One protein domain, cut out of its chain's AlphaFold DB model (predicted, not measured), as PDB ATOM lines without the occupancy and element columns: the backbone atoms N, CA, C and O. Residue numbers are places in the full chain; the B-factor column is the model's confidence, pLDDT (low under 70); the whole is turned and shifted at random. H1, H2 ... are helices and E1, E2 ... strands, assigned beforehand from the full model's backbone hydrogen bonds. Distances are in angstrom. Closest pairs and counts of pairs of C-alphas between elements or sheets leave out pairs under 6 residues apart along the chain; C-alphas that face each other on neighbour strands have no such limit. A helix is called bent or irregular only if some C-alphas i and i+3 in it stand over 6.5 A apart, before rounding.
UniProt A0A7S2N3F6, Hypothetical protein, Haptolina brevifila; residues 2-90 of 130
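What this domain is: This is residues 2 to 90 of the 130 residues of the protein "Hypothetical protein" of Haptolina brevifila (UniProt A0A7S2N3F6). Two long strand hairpins, E1 with E2 and E3 with E4, make two separate arms of a loose, open frame, and the helix H3 joins them at one end, in the chain between E2 and E3. The short helix H1 packs on H3, the short helix H2 comes just before E1, and the turn of residues 27 to 32 and the loop of residues 73 to 78 stick out. The printed part has 89 residues, with three named helices and four named strands in the order H1, H2, E1, E2, H3, E3, E4; each hairpin is an antiparallel sheet of two strands, and the class is mixed, helices and strands. The whole is loose, with a radius of gyration of the C-alphas of 16.1 A and spans of 42 by 39 by 26 A.

Where its parts are: Find C-alpha 18 at (-52.356, -37.323, 10.906); from there E1 runs over residues 18 to 28, 30.2 A, and bends by 54 degrees at residue 25. E2 comes back over residues 31 to 41, 31.2 A. Next, look for H3 at residues 46 to 58, 19.4 A long, beginning at C-alpha 46, (-57.325, -34.329, -0.527). E3 holds residues 63 to 70, 23.6 A, and E4 residues 81 to 89, 24.5 A, ending at C-alpha 89, (-34.153, -43.755, -6.684). Before E1 stand H1, residues 2 to 5, 5.0 A, and H2, residues 13 to 16, 5.3 A.

How they stand to each other: Begin with the hairpin of E1 and E2, antiparallel at 163 degrees between their directions; look at N 22 and O 37, 2.9 A apart, and N 33 and O 26, 2.8 A, both within hydrogen-bond range. H2 and E2 are apart, but only just, with their closest C-alphas 8.1 A from each other. H3 is apart from E1. H3 is irregular, but only just: C-alphas 54 and 57 are 6.6 A apart. With residues 51 to 55 alone it only just touches H1, with 3 pairs of C-alphas within 8 A, the closest being those of Ala 5 and Ala 51, 6.8 A apart. In H3, 7 of 9 O i to N i+4 pairs are within hydrogen-bond range; H1 and H2 are too short for such a pair. Past H3, find the hairpin of E3 and E4, antiparallel at 165 degrees, with N 66 and O 86 at 2.8 A. Both its strands are apart from E1 and E2.

The domain as a whole: The C-alphas of Leu 4 and Thr 29, 45.6 A from each other, are the two farthest apart. The printed part has no cut and no long link. Residues 27 to 32 and 73 to 78 stand free. The mean pLDDT of the printed part is 80.8; look for low confidence, under 70, at residues 2 to 8.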
ATOM      1  N   LEU A   2     -43.608 -31.130 -11.607       56.16
ATOM      2  CA  LEU A   2     -43.358 -31.699 -10.272       56.16
ATOM      3  C   LEU A   2     -42.710 -30.732  -9.263       56.16
ATOM      4  O   LEU A   2     -43.086 -30.715  -8.099       56.16
ATOM      5  N   ARG A   3     -41.802 -29.862  -9.722       59.31
ATOM      6  CA  ARG A   3     -41.164 -28.832  -8.881       59.31
ATOM      7  C   ARG A   3     -42.153 -27.812  -8.295       59.31
ATOM      8  O   ARG A   3     -41.852 -27.193  -7.288       59.31
ATOM      9  N   LEU A   4     -43.327 -27.648  -8.914       59.12
ATOM     10  CA  LEU A   4     -44.419 -26.830  -8.368       59.12
ATOM     11  C   LEU A   4     -45.256 -27.602  -7.335       59.12
ATOM     12  O   LEU A   4     -45.860 -26.981  -6.470       59.12
ATOM     13  N   ALA A   5     -45.288 -28.936  -7.415       58.66
ATOM     14  CA  ALA A   5     -45.996 -29.797  -6.466       58.66
ATOM     15  C   ALA A   5     -45.181 -30.079  -5.191       58.66
ATOM     16  O   ALA A   5     -45.766 -30.321  -4.141       58.66
ATOM     17  N   CYS A   6     -43.847 -30.023  -5.272       62.19
ATOM     18  CA  CYS A   6     -42.937 -30.113  -4.130       62.19
ATOM     19  C   CYS A   6     -42.124 -28.809  -4.028       62.19
ATOM     20  O   CYS A   6     -41.010 -28.736  -4.560       62.19
ATOM     21  N   PRO A   7     -42.699 -27.739  -3.445       63.47
ATOM     22  CA  PRO A   7     -41.961 -26.505  -3.215       63.47
ATOM     23  C   PRO A   7     -40.752 -26.792  -2.317       63.47
ATOM     24  O   PRO A   7     -40.822 -27.624  -1.423       63.47
ATOM     25  N   SER A   8     -39.649 -26.068  -2.506       67.44
ATOM     26  CA  SER A   8     -38.400 -26.231  -1.739       67.44
ATOM     27  C   SER A   8     -38.503 -25.827  -0.259       67.44
ATOM     28  O   SER A   8     -37.486 -25.641   0.404       67.44
ATOM     29  N   LYS A   9     -39.722 -25.641   0.253       75.75
ATOM     30  CA  LYS A   9     -39.997 -25.337   1.650       75.75
ATOM     31  C   LYS A   9     -40.093 -26.664   2.416       75.75
ATOM     32  O   LYS A   9     -40.902 -27.501   2.014       75.75
ATOM     33  N   PRO A  10     -39.326 -26.860   3.503       71.56
ATOM     34  CA  PRO A  10     -39.456 -28.057   4.325       71.56
ATOM     35  C   PRO A  10     -40.889 -28.171   4.853       71.56
ATOM     36  O   PRO A  10     -41.509 -27.179   5.246       71.56
ATOM     37  N   ALA A  11     -41.432 -29.385   4.812       77.56
ATOM     38  CA  ALA A  11     -42.783 -29.664   5.268       77.56
ATOM     39  C   ALA A  11     -42.749 -30.181   6.708       77.56
ATOM     40  O   ALA A  11     -42.146 -31.215   6.986       77.56
ATOM     41  N   VAL A  12     -43.448 -29.492   7.612       81.50
ATOM     42  CA  VAL A  12     -43.674 -29.975   8.981       81.50
ATOM     43  C   VAL A  12     -44.848 -30.946   8.950       81.50
ATOM     44  O   VAL A  12     -46.020 -30.559   9.035       81.50
ATOM     45  N   ALA A  13     -44.533 -32.223   8.751       78.00
ATOM     46  CA  ALA A  13     -45.535 -33.255   8.521       78.00
ATOM     47  C   ALA A  13     -46.493 -33.418   9.718       78.00
ATOM     48  O   ALA A  13     -47.689 -33.596   9.495       78.00
ATOM     49  N   GLY A  14     -46.007 -33.259  10.959       75.50
ATOM     50  CA  GLY A  14     -46.811 -33.413  12.182       75.50
ATOM     51  C   GLY A  14     -47.940 -32.390  12.338       75.50
ATOM     52  O   GLY A  14     -48.875 -32.614  13.096       75.50
ATOM     53  N   ARG A  15     -47.894 -31.280  11.588       76.12
ATOM     54  CA  ARG A  15     -48.965 -30.274  11.576       76.12
ATOM     55  C   ARG A  15     -50.028 -30.539  10.510       76.12
ATOM     56  O   ARG A  15     -51.165 -30.104  10.662       76.12
ATOM     57  N   SER A  16     -49.644 -31.172   9.402       73.69
ATOM     58  CA  SER A  16     -50.472 -31.239   8.184       73.69
ATOM     59  C   SER A  16     -51.031 -32.629   7.892       73.69
ATOM     60  O   SER A  16     -52.008 -32.746   7.155       73.69
ATOM     61  N   LEU A  17     -50.403 -33.676   8.425       79.12
ATOM     62  CA  LEU A  17     -50.824 -35.063   8.267       79.12
ATOM     63  C   LEU A  17     -51.108 -35.656   9.639       79.12
ATOM     64  O   LEU A  17     -50.424 -35.344  10.610       79.12
ATOM     65  N   LYS A  18     -52.105 -36.535   9.705       84.75
ATOM     66  CA  LYS A  18     -52.356 -37.323  10.906       84.75
ATOM     67  C   LYS A  18     -51.207 -38.313  11.064       84.75
ATOM     68  O   LYS A  18     -50.902 -39.055  10.131       84.75
ATOM     69  N   GLN A  19     -50.564 -38.301  12.225       85.12
ATOM     70  CA  GLN A  19     -49.431 -39.171  12.514       85.12
ATOM     71  C   GLN A  19     -49.731 -40.057  13.714       85.12
ATOM     72  O   GLN A  19     -50.386 -39.619  14.660       85.12
ATOM     73  N   ARG A  20     -49.259 -41.302  13.673       85.50
ATOM     74  CA  ARG A  20     -49.197 -42.182  14.842       85.50
ATOM     75  C   ARG A  20     -47.741 -42.522  15.104       85.50
ATOM     76  O   ARG A  20     -46.992 -42.791  14.170       85.50
ATOM     77  N   TYR A  21     -47.363 -42.501  16.370       84.88
ATOM     78  CA  TYR A  21     -46.009 -42.799  16.803       84.88
ATOM     79  C   TYR A  21     -46.003 -44.137  17.518       84.88
ATOM     80  O   TYR A  21     -46.856 -44.394  18.371       84.88
ATOM     81  N   PHE A  22     -45.029 -44.969  17.181       83.75
ATOM     82  CA  PHE A  22     -44.780 -46.228  17.857       83.75
ATOM     83  C   PHE A  22     -43.333 -46.260  18.310       83.75
ATOM     84  O   PHE A  22     -42.420 -45.874  17.584       83.75
ATOM     85  N   SER A  23     -43.113 -46.734  19.526       84.88
ATOM     86  CA  SER A  23     -41.780 -46.966  20.059       84.88
ATOM     87  C   SER A  23     -41.775 -48.278  20.814       84.88
ATOM     88  O   SER A  23     -42.755 -48.614  21.482       84.88
ATOM     89  N   GLY A  24     -40.668 -48.999  20.754       83.75
ATOM     90  CA  GLY A  24     -40.525 -50.226  21.514       83.75
ATOM     91  C   GLY A  24     -39.150 -50.839  21.366       83.75
ATOM     92  O   GLY A  24     -38.253 -50.278  20.740       83.75
ATOM     93  N   THR A  25     -38.999 -52.021  21.943       83.06
ATOM     94  CA  THR A  25     -37.796 -52.841  21.840       83.06
ATOM     95  C   THR A  25     -38.124 -54.131  21.107       83.06
ATOM     96  O   THR A  25     -39.135 -54.779  21.375       83.06
ATOM     97  N   CYS A  26     -37.272 -54.513  20.162       74.12
ATOM     98  CA  CYS A  26     -37.352 -55.787  19.467       74.12
ATOM     99  C   CYS A  26     -36.117 -56.629  19.786       74.12
ATOM    100  O   CYS A  26     -34.995 -56.129  19.811       74.12
ATOM    101  N   SER A  27     -36.314 -57.918  20.062       78.00
ATOM    102  CA  SER A  27     -35.197 -58.849  20.193       78.00
ATOM    103  C   SER A  27     -34.747 -59.265  18.797       78.00
ATOM    104  O   SER A  27     -35.547 -59.782  18.016       78.00
ATOM    105  N   THR A  28     -33.483 -59.022  18.468       72.75
ATOM    106  CA  THR A  28     -32.869 -59.503  17.227       72.75
ATOM    107  C   THR A  28     -31.776 -60.514  17.540       72.75
ATOM    108  O   THR A  28     -31.293 -60.603  18.669       72.75
ATOM    109  N   THR A  29     -31.325 -61.251  16.529       71.25
ATOM    110  CA  THR A  29     -30.186 -62.177  16.638       71.25
ATOM    111  C   THR A  29     -28.888 -61.490  17.082       71.25
ATOM    112  O   THR A  29     -27.984 -62.166  17.561       71.25
ATOM    113  N   ALA A  30     -28.799 -60.162  16.951       76.62
ATOM    114  CA  ALA A  30     -27.672 -59.343  17.394       76.62
ATOM    115  C   ALA A  30     -27.880 -58.698  18.783       76.62
ATOM    116  O   ALA A  30     -26.997 -57.991  19.262       76.62
ATOM    117  N   GLY A  31     -29.027 -58.934  19.432       77.38
ATOM    118  CA  GLY A  31     -29.409 -58.329  20.710       77.38
ATOM    119  C   GLY A  31     -30.689 -57.483  20.628       77.38
ATOM    120  O   GLY A  31     -31.300 -57.370  19.559       77.38
ATOM    121  N   PRO A  32     -31.141 -56.912  21.758       82.25
ATOM    122  CA  PRO A  32     -32.305 -56.037  21.793       82.25
ATOM    123  C   PRO A  32     -32.015 -54.703  21.089       82.25
ATOM    124  O   PRO A  32     -30.997 -54.067  21.353       82.25
ATOM    125  N   ILE A  33     -32.924 -54.270  20.217       80.94
ATOM    126  CA  ILE A  33     -32.843 -53.004  19.484       80.94
ATOM    127  C   ILE A  33     -34.079 -52.171  19.808       80.94
ATOM    128  O   ILE A  33     -35.207 -52.653  19.715       80.94
ATOM    129  N   SER A  34     -33.868 -50.914  20.183       82.19
ATOM    130  CA  SER A  34     -34.951 -49.941  20.318       82.19
ATOM    131  C   SER A  34     -35.315 -49.377  18.948       82.19
ATOM    132  O   SER A  34     -34.431 -49.014  18.173       82.19
ATOM    133  N   TYR A  35     -36.608 -49.284  18.657       80.31
ATOM    134  CA  TYR A  35     -37.121 -48.701  17.424       80.31
ATOM    135  C   TYR A  35     -38.096 -47.564  17.719       80.31
ATOM    136  O   TYR A  35     -38.759 -47.531  18.759       80.31
ATOM    137  N   PHE A  36     -38.171 -46.643  16.764       81.94
ATOM    138  CA  PHE A  36     -39.144 -45.565  16.706       81.94
ATOM    139  C   PHE A  36     -39.710 -45.520  15.288       81.94
ATOM    140  O   PHE A  36     -38.957 -45.460  14.316       81.94
ATOM    141  N   GLU A  37     -41.028 -45.590  15.177       83.31
ATOM    142  CA  GLU A  37     -41.762 -45.655  13.920       83.31
ATOM    143  C   GLU A  37     -42.820 -44.553  13.881       83.31
ATOM    144  O   GLU A  37     -43.473 -44.247  14.883       83.31
ATOM    145  N   VAL A  38     -42.968 -43.941  12.704       83.19
ATOM    146  CA  VAL A  38     -43.928 -42.867  12.454       83.19
ATOM    147  C   VAL A  38     -44.825 -43.270  11.293       83.19
ATOM    148  O   VAL A  38     -44.412 -43.259  10.134       83.19
ATOM    149  N   ASP A  39     -46.076 -43.560  11.612       86.12
ATOM    150  CA  ASP A  39     -47.143 -43.802  10.650       86.12
ATOM    151  C   ASP A  39     -47.721 -42.467  10.191       86.12
ATOM    152  O   ASP A  39     -48.383 -41.778  10.966       86.12
ATOM    153  N   MET A  40     -47.512 -42.103   8.927       82.81
ATOM    154  CA  MET A  40     -48.093 -40.896   8.334       82.81
ATOM    155  C   MET A  40     -49.324 -41.253   7.497       82.81
ATOM    156  O   MET A  40     -49.206 -41.803   6.401       82.81
ATOM    157  N   ASP A  41     -50.513 -40.914   7.995       83.25
ATOM    158  CA  ASP A  41     -51.771 -41.155   7.291       83.25
ATOM    159  C   ASP A  41     -52.061 -40.023   6.295       83.25
ATOM    160  O   ASP A  41     -52.157 -38.843   6.642       83.25
ATOM    161  N   THR A  42     -52.191 -40.401   5.026       78.06
ATOM    162  CA  THR A  42     -52.469 -39.491   3.906       78.06
ATOM    163  C   THR A  42     -53.880 -39.650   3.347       78.06
ATOM    164  O   THR A  42     -54.279 -38.859   2.490       78.06
ATOM    165  N   SER A  43     -54.644 -40.636   3.830       78.75
ATOM    166  CA  SER A  43     -55.947 -41.000   3.268       78.75
ATOM    167  C   SER A  43     -56.978 -39.877   3.404       78.75
ATOM    168  O   SER A  43     -57.700 -39.592   2.445       78.75
ATOM    169  N   ASP A  44     -56.945 -39.154   4.525       74.31
ATOM    170  CA  ASP A  44     -57.874 -38.065   4.848       74.31
ATOM    171  C   ASP A  44     -57.501 -36.709   4.213       74.31
ATOM    172  O   ASP A  44     -58.227 -35.723   4.352       74.31
ATOM    173  N   SER A  45     -56.385 -36.621   3.479       76.88
ATOM    174  CA  SER A  45     -55.930 -35.364   2.876       76.88
ATOM    175  C   SER A  45     -56.142 -35.355   1.367       76.88
ATOM    176  O   SER A  45     -55.415 -35.984   0.597       76.88
ATOM    177  N   ALA A  46     -57.106 -34.554   0.904       77.56
ATOM    178  CA  ALA A  46     -57.325 -34.329  -0.527       77.56
ATOM    179  C   ALA A  46     -56.066 -33.782  -1.230       77.56
ATOM    180  O   ALA A  46     -55.801 -34.118  -2.387       77.56
ATOM    181  N   ALA A  47     -55.271 -32.968  -0.528       77.69
ATOM    182  CA  ALA A  47     -53.999 -32.460  -1.029       77.69
ATOM    183  C   ALA A  47     -52.959 -33.583  -1.170       77.69
ATOM    184  O   ALA A  47     -52.323 -33.688  -2.220       77.69
ATOM    185  N   ALA A  48     -52.837 -34.462  -0.168       74.06
ATOM    186  CA  ALA A  48     -51.921 -35.599  -0.224       74.06
ATOM    187  C   ALA A  48     -52.325 -36.595  -1.319       74.06
ATOM    188  O   ALA A  48     -51.493 -36.986  -2.134       74.06
ATOM    189  N   ASN A  49     -53.616 -36.920  -1.424       78.88
ATOM    190  CA  ASN A  49     -54.144 -37.790  -2.474       78.88
ATOM    191  C   ASN A  49     -53.860 -37.237  -3.881       78.88
ATOM    192  O   ASN A  49     -53.444 -37.981  -4.774       78.88
ATOM    193  N   ARG A  50     -54.007 -35.918  -4.082       78.19
ATOM    194  CA  ARG A  50     -53.624 -35.255  -5.340       78.19
ATOM    195  C   ARG A  50     -52.120 -35.329  -5.595       78.19
ATOM    196  O   ARG A  50     -51.723 -35.675  -6.706       78.19
ATOM    197  N   ALA A  51     -51.292 -35.043  -4.593       77.81
ATOM    198  CA  ALA A  51     -49.838 -35.111  -4.721       77.81
ATOM    199  C   ALA A  51     -49.370 -36.530  -5.089       77.81
ATOM    200  O   ALA A  51     -48.604 -36.700  -6.036       77.81
ATOM    201  N   ILE A  52     -49.909 -37.553  -4.421       78.62
ATOM    202  CA  ILE A  52     -49.638 -38.967  -4.706       78.62
ATOM    203  C   ILE A  52     -50.071 -39.326  -6.131       78.62
ATOM    204  O   ILE A  52     -49.315 -39.974  -6.852       78.62
ATOM    205  N   SER A  53     -51.256 -38.897  -6.576       78.31
ATOM    206  CA  SER A  53     -51.731 -39.163  -7.941       78.31
ATOM    207  C   SER A  53     -50.821 -38.557  -9.013       78.31
ATOM    208  O   SER A  53     -50.681 -39.143 -10.083       78.31
ATOM    209  N   ILE A  54     -50.206 -37.404  -8.740       80.62
ATOM    210  CA  ILE A  54     -49.253 -36.757  -9.652       80.62
ATOM    211  C   ILE A  54     -47.889 -37.453  -9.592       80.62
ATOM    212  O   ILE A  54     -47.250 -37.630 -10.626       80.62
ATOM    213  N   ALA A  55     -47.446 -37.864  -8.401       78.06
ATOM    214  CA  ALA A  55     -46.147 -38.497  -8.189       78.06
ATOM    215  C   ALA A  55     -46.088 -39.941  -8.716       78.06
ATOM    216  O   ALA A  55     -45.073 -40.337  -9.281       78.06
ATOM    217  N   LYS A  56     -47.172 -40.719  -8.591       81.25
ATOM    218  CA  LYS A  56     -47.269 -42.124  -9.034       81.25
ATOM    219  C   LYS A  56     -46.770 -42.391 -10.466       81.25
ATOM    220  O   LYS A  56     -45.908 -43.250 -10.622       81.25
ATOM    221  N   PRO A  57     -47.254 -41.705 -11.517       83.00
ATOM    222  CA  PRO A  57     -46.842 -42.009 -12.892       83.00
ATOM    223  C   PRO A  57     -45.381 -41.646 -13.190       83.00
ATOM    224  O   PRO A  57     -44.762 -42.253 -14.058       83.00
ATOM    225  N   ILE A  58     -44.824 -40.670 -12.476       83.12
ATOM    226  CA  ILE A  58     -43.464 -40.165 -12.706       83.12
ATOM    227  C   ILE A  58     -42.441 -40.753 -11.727       83.12
ATOM    228  O   ILE A  58     -41.248 -40.508 -11.870       83.12
ATOM    229  N   SER A  59     -42.878 -41.520 -10.725       84.12
ATOM    230  CA  SER A  59     -42.008 -42.014  -9.654       84.12
ATOM    231  C   SER A  59     -40.849 -42.866 -10.182       84.12
ATOM    232  O   SER A  59     -39.758 -42.856  -9.621       84.12
ATOM    233  N   LYS A  60     -41.070 -43.529 -11.324       85.06
ATOM    234  CA  LYS A  60     -40.095 -44.357 -12.046       85.06
ATOM    235  C   LYS A  60     -38.946 -43.565 -12.676       85.06
ATOM    236  O   LYS A  60     -37.960 -44.166 -13.072       85.06
ATOM    237  N   SER A  61     -39.058 -42.244 -12.807       84.44
ATOM    238  CA  SER A  61     -38.035 -41.401 -13.444       84.44
ATOM    239  C   SER A  61     -37.462 -40.324 -12.526       84.44
ATOM    240  O   SER A  61     -36.542 -39.611 -12.927       84.44
ATOM    241  N   ILE A  62     -37.966 -40.203 -11.296       84.19
ATOM    242  CA  ILE A  62     -37.489 -39.212 -10.331       84.19
ATOM    243  C   ILE A  62     -36.517 -39.837  -9.337       84.19
ATOM    244  O   ILE A  62     -36.658 -40.984  -8.913       84.19
ATOM    245  N   VAL A  63     -35.537 -39.035  -8.940       86.56
ATOM    246  CA  VAL A  63     -34.687 -39.292  -7.783       86.56
ATOM    247  C   VAL A  63     -34.899 -38.133  -6.828       86.56
ATOM    248  O   VAL A  63     -34.849 -36.978  -7.255       86.56
ATOM    249  N   PHE A  64     -35.178 -38.426  -5.563       82.81
ATOM    250  CA  PHE A  64     -35.345 -37.396  -4.544       82.81
ATOM    251  C   PHE A  64     -34.685 -37.808  -3.235       82.81
ATOM    252  O   PHE A  64     -34.604 -38.991  -2.906       82.81
ATOM    253  N   ASP A  65     -34.216 -36.799  -2.512       87.44
ATOM    254  CA  ASP A  65     -33.586 -36.932  -1.207       87.44
ATOM    255  C   ASP A  65     -34.544 -36.403  -0.145       87.44
ATOM    256  O   ASP A  65     -35.088 -35.305  -0.279       87.44
ATOM    257  N   LEU A  66     -34.759 -37.197   0.896       85.12
ATOM    258  CA  LEU A  66     -35.521 -36.828   2.078       85.12
ATOM    259  C   LEU A  66     -34.586 -36.790   3.281       85.12
ATOM    260  O   LEU A  66     -33.728 -37.657   3.430       85.12
ATOM    261  N   ALA A  67     -34.798 -35.810   4.151       87.50
ATOM    262  CA  ALA A  67     -34.178 -35.723   5.463       87.50
ATOM    263  C   ALA A  67     -35.286 -35.553   6.503       87.50
ATOM    264  O   ALA A  67     -36.169 -34.710   6.337       87.50
ATOM    265  N   PHE A  68     -35.243 -36.366   7.554       85.81
ATOM    266  CA  PHE A  68     -36.171 -36.294   8.673       85.81
ATOM    267  C   PHE A  68     -35.478 -35.598   9.835       85.81
ATOM    268  O   PHE A  68     -34.397 -36.007  10.259       85.81
ATOM    269  N   VAL A  69     -36.102 -34.536  10.327       88.25
ATOM    270  CA  VAL A  69     -35.568 -33.676  11.382       88.25
ATOM    271  C   VAL A  69     -36.621 -33.558  12.475       88.25
ATOM    272  O   VAL A  69     -37.810 -33.443  12.169       88.25
ATOM    273  N   ILE A  70     -36.191 -33.613  13.736       85.31
ATOM    274  CA  ILE A  70     -37.051 -33.304  14.880       85.31
ATOM    275  C   ILE A  70     -37.112 -31.784  15.013       85.31
ATOM    276  O   ILE A  70     -36.081 -31.138  15.173       85.31
ATOM    277  N   GLU A  71     -38.313 -31.220  14.907       85.00
ATOM    278  CA  GLU A  71     -38.548 -29.784  15.085       85.00
ATOM    279  C   GLU A  71     -38.274 -29.389  16.542       85.00
ATOM    280  O   GLU A  71     -38.956 -29.880  17.441       85.00
ATOM    281  N   GLY A  72     -37.305 -28.494  16.759       86.19
ATOM    282  CA  GLY A  72     -37.130 -27.817  18.042       86.19
ATOM    283  C   GLY A  72     -38.232 -26.776  18.241       86.19
ATOM    284  O   GLY A  72     -38.495 -25.959  17.357       86.19
ATOM    285  N   ARG A  73     -38.905 -26.817  19.386       86.69
ATOM    286  CA  ARG A  73     -39.951 -25.870  19.790       86.69
ATOM    287  C   ARG A  73     -39.434 -24.771  20.707       86.69
ATOM    288  O   ARG A  73     -40.067 -23.719  20.787       86.69
ATOM    289  N   GLU A  74     -38.298 -24.994  21.360       92.75
ATOM    290  CA  GLU A  74     -37.666 -24.042  22.273       92.75
ATOM    291  C   GLU A  74     -36.206 -23.771  21.891       92.75
ATOM    292  O   GLU A  74     -35.543 -24.596  21.267       92.75
ATOM    293  N   GLU A  75     -35.673 -22.615  22.292       91.56
ATOM    294  CA  GLU A  75     -34.294 -22.211  21.969       91.56
ATOM    295  C   GLU A  75     -33.245 -23.184  22.534       91.56
ATOM    296  O   GLU A  75     -32.199 -23.394  21.924       91.56
ATOM    297  N   ALA A  76     -33.555 -23.841  23.657       91.50
ATOM    298  CA  ALA A  76     -32.713 -24.873  24.257       91.50
ATOM    299  C   ALA A  76     -32.650 -26.177  23.439       91.50
ATOM    300  O   ALA A  76     -31.735 -26.973  23.637       91.50
ATOM    301  N   GLU A  77     -33.606 -26.402  22.535       85.62
ATOM    302  CA  GLU A  77     -33.674 -27.590  21.675       85.62
ATOM    303  C   GLU A  77     -32.920 -27.397  20.349       85.62
ATOM    304  O   GLU A  77     -32.869 -28.309  19.524       85.62
ATOM    305  N   LEU A  78     -32.323 -26.219  20.135       88.88
ATOM    306  CA  LEU A  78     -31.484 -25.937  18.978       88.88
ATOM    307  C   LEU A  78     -30.031 -26.403  19.219       88.88
ATOM    308  O   LEU A  78     -29.502 -26.244  20.321       88.88
ATOM    309  N   PRO A  79     -29.332 -26.914  18.186       88.25
ATOM    310  CA  PRO A  79     -29.797 -27.090  16.809       88.25
ATOM    311  C   PRO A  79     -30.684 -28.334  16.635       88.25
ATOM    312  O   PRO A  79     -30.537 -29.319  17.355       88.25
ATOM    313  N   GLU A  80     -31.561 -28.312  15.631       86.62
ATOM    314  CA  GLU A  80     -32.447 -29.434  15.334       86.62
ATOM    315  C   GLU A  80     -31.673 -30.708  14.965       86.62
ATOM    316  O   GLU A  80     -30.660 -30.684  14.254       86.62
ATOM    317  N   VAL A  81     -32.185 -31.857  15.411       85.56
ATOM    318  CA  VAL A  81     -31.516 -33.149  15.223       85.56
ATOM    319  C   VAL A  81     -32.042 -33.850  13.974       85.56
ATOM    320  O   VAL A  81     -33.231 -34.160  13.858       85.56
ATOM    321  N   LEU A  82     -31.129 -34.148  13.046       87.75
ATOM    322  CA  LEU A  82     -31.409 -34.979  11.880       87.75
ATOM    323  C   LEU A  82     -31.452 -36.453  12.295       87.75
ATOM    324  O   LEU A  82     -30.434 -37.042  12.653       87.75
ATOM    325  N   VAL A  83     -32.640 -37.048  12.223       86.38
ATOM    326  CA  VAL A  83     -32.884 -38.459  12.564       86.38
ATOM    327  C   VAL A  83     -32.304 -39.374  11.494       86.38
ATOM    328  O   VAL A  83     -31.781 -40.446  11.785       86.38
ATOM    329  N   GLY A  84     -32.390 -38.948  10.234       86.56
ATOM    330  CA  GLY A  84     -31.855 -39.705   9.118       86.56
ATOM    331  C   GLY A  84     -32.222 -39.118   7.767       86.56
ATOM    332  O   GLY A  84     -33.091 -38.252   7.646       86.56
ATOM    333  N   CYS A  85     -31.557 -39.634   6.738       90.06
ATOM    334  CA  CYS A  85     -31.805 -39.288   5.348       90.06
ATOM    335  C   CYS A  85     -32.125 -40.541   4.541       90.06
ATOM    336  O   CYS A  85     -31.564 -41.609   4.779       90.06
ATOM    337  N   ALA A  86     -32.972 -40.386   3.533       87.38
ATOM    338  CA  ALA A  86     -33.271 -41.426   2.568       87.38
ATOM    339  C   ALA A  86     -33.169 -40.857   1.154       87.38
ATOM    340  O   ALA A  86     -33.793 -39.845   0.837       87.38
ATOM    341  N   ARG A  87     -32.410 -41.537   0.291       90.06
ATOM    342  CA  ARG A  87     -32.448 -41.299  -1.152       90.06
ATOM    343  C   ARG A  87     -33.379 -42.306  -1.796       90.06
ATOM    344  O   ARG A  87     -33.185 -43.515  -1.703       90.06
ATOM    345  N   CYS A  88     -34.358 -41.789  -2.509       84.19
ATOM    346  CA  CYS A  88     -35.347 -42.559  -3.227       84.19
ATOM    347  C   CYS A  88     -35.003 -42.526  -4.715       84.19
ATOM    348  O   CYS A  88     -35.098 -41.475  -5.345       84.19
ATOM    349  N   VAL A  89     -34.584 -43.662  -5.280       89.31
ATOM    350  CA  VAL A  89     -34.153 -43.755  -6.684       89.31
ATOM    351  C   VAL A  89     -35.211 -44.484  -7.499       89.31
ATOM    352  O   VAL A  89     -35.412 -45.676  -7.291       89.31
ATOM    353  N   GLN A  90     -35.861 -43.777  -8.432       87.62
ATOM    354  CA  GLN A  90     -36.739 -44.360  -9.458       87.62
ATOM    355  C   GLN A  90     -37.753 -45.368  -8.889       87.62
ATOM    356  O   GLN A  90     -37.959 -46.457  -9.427       87.62
TER     357      GLN A  90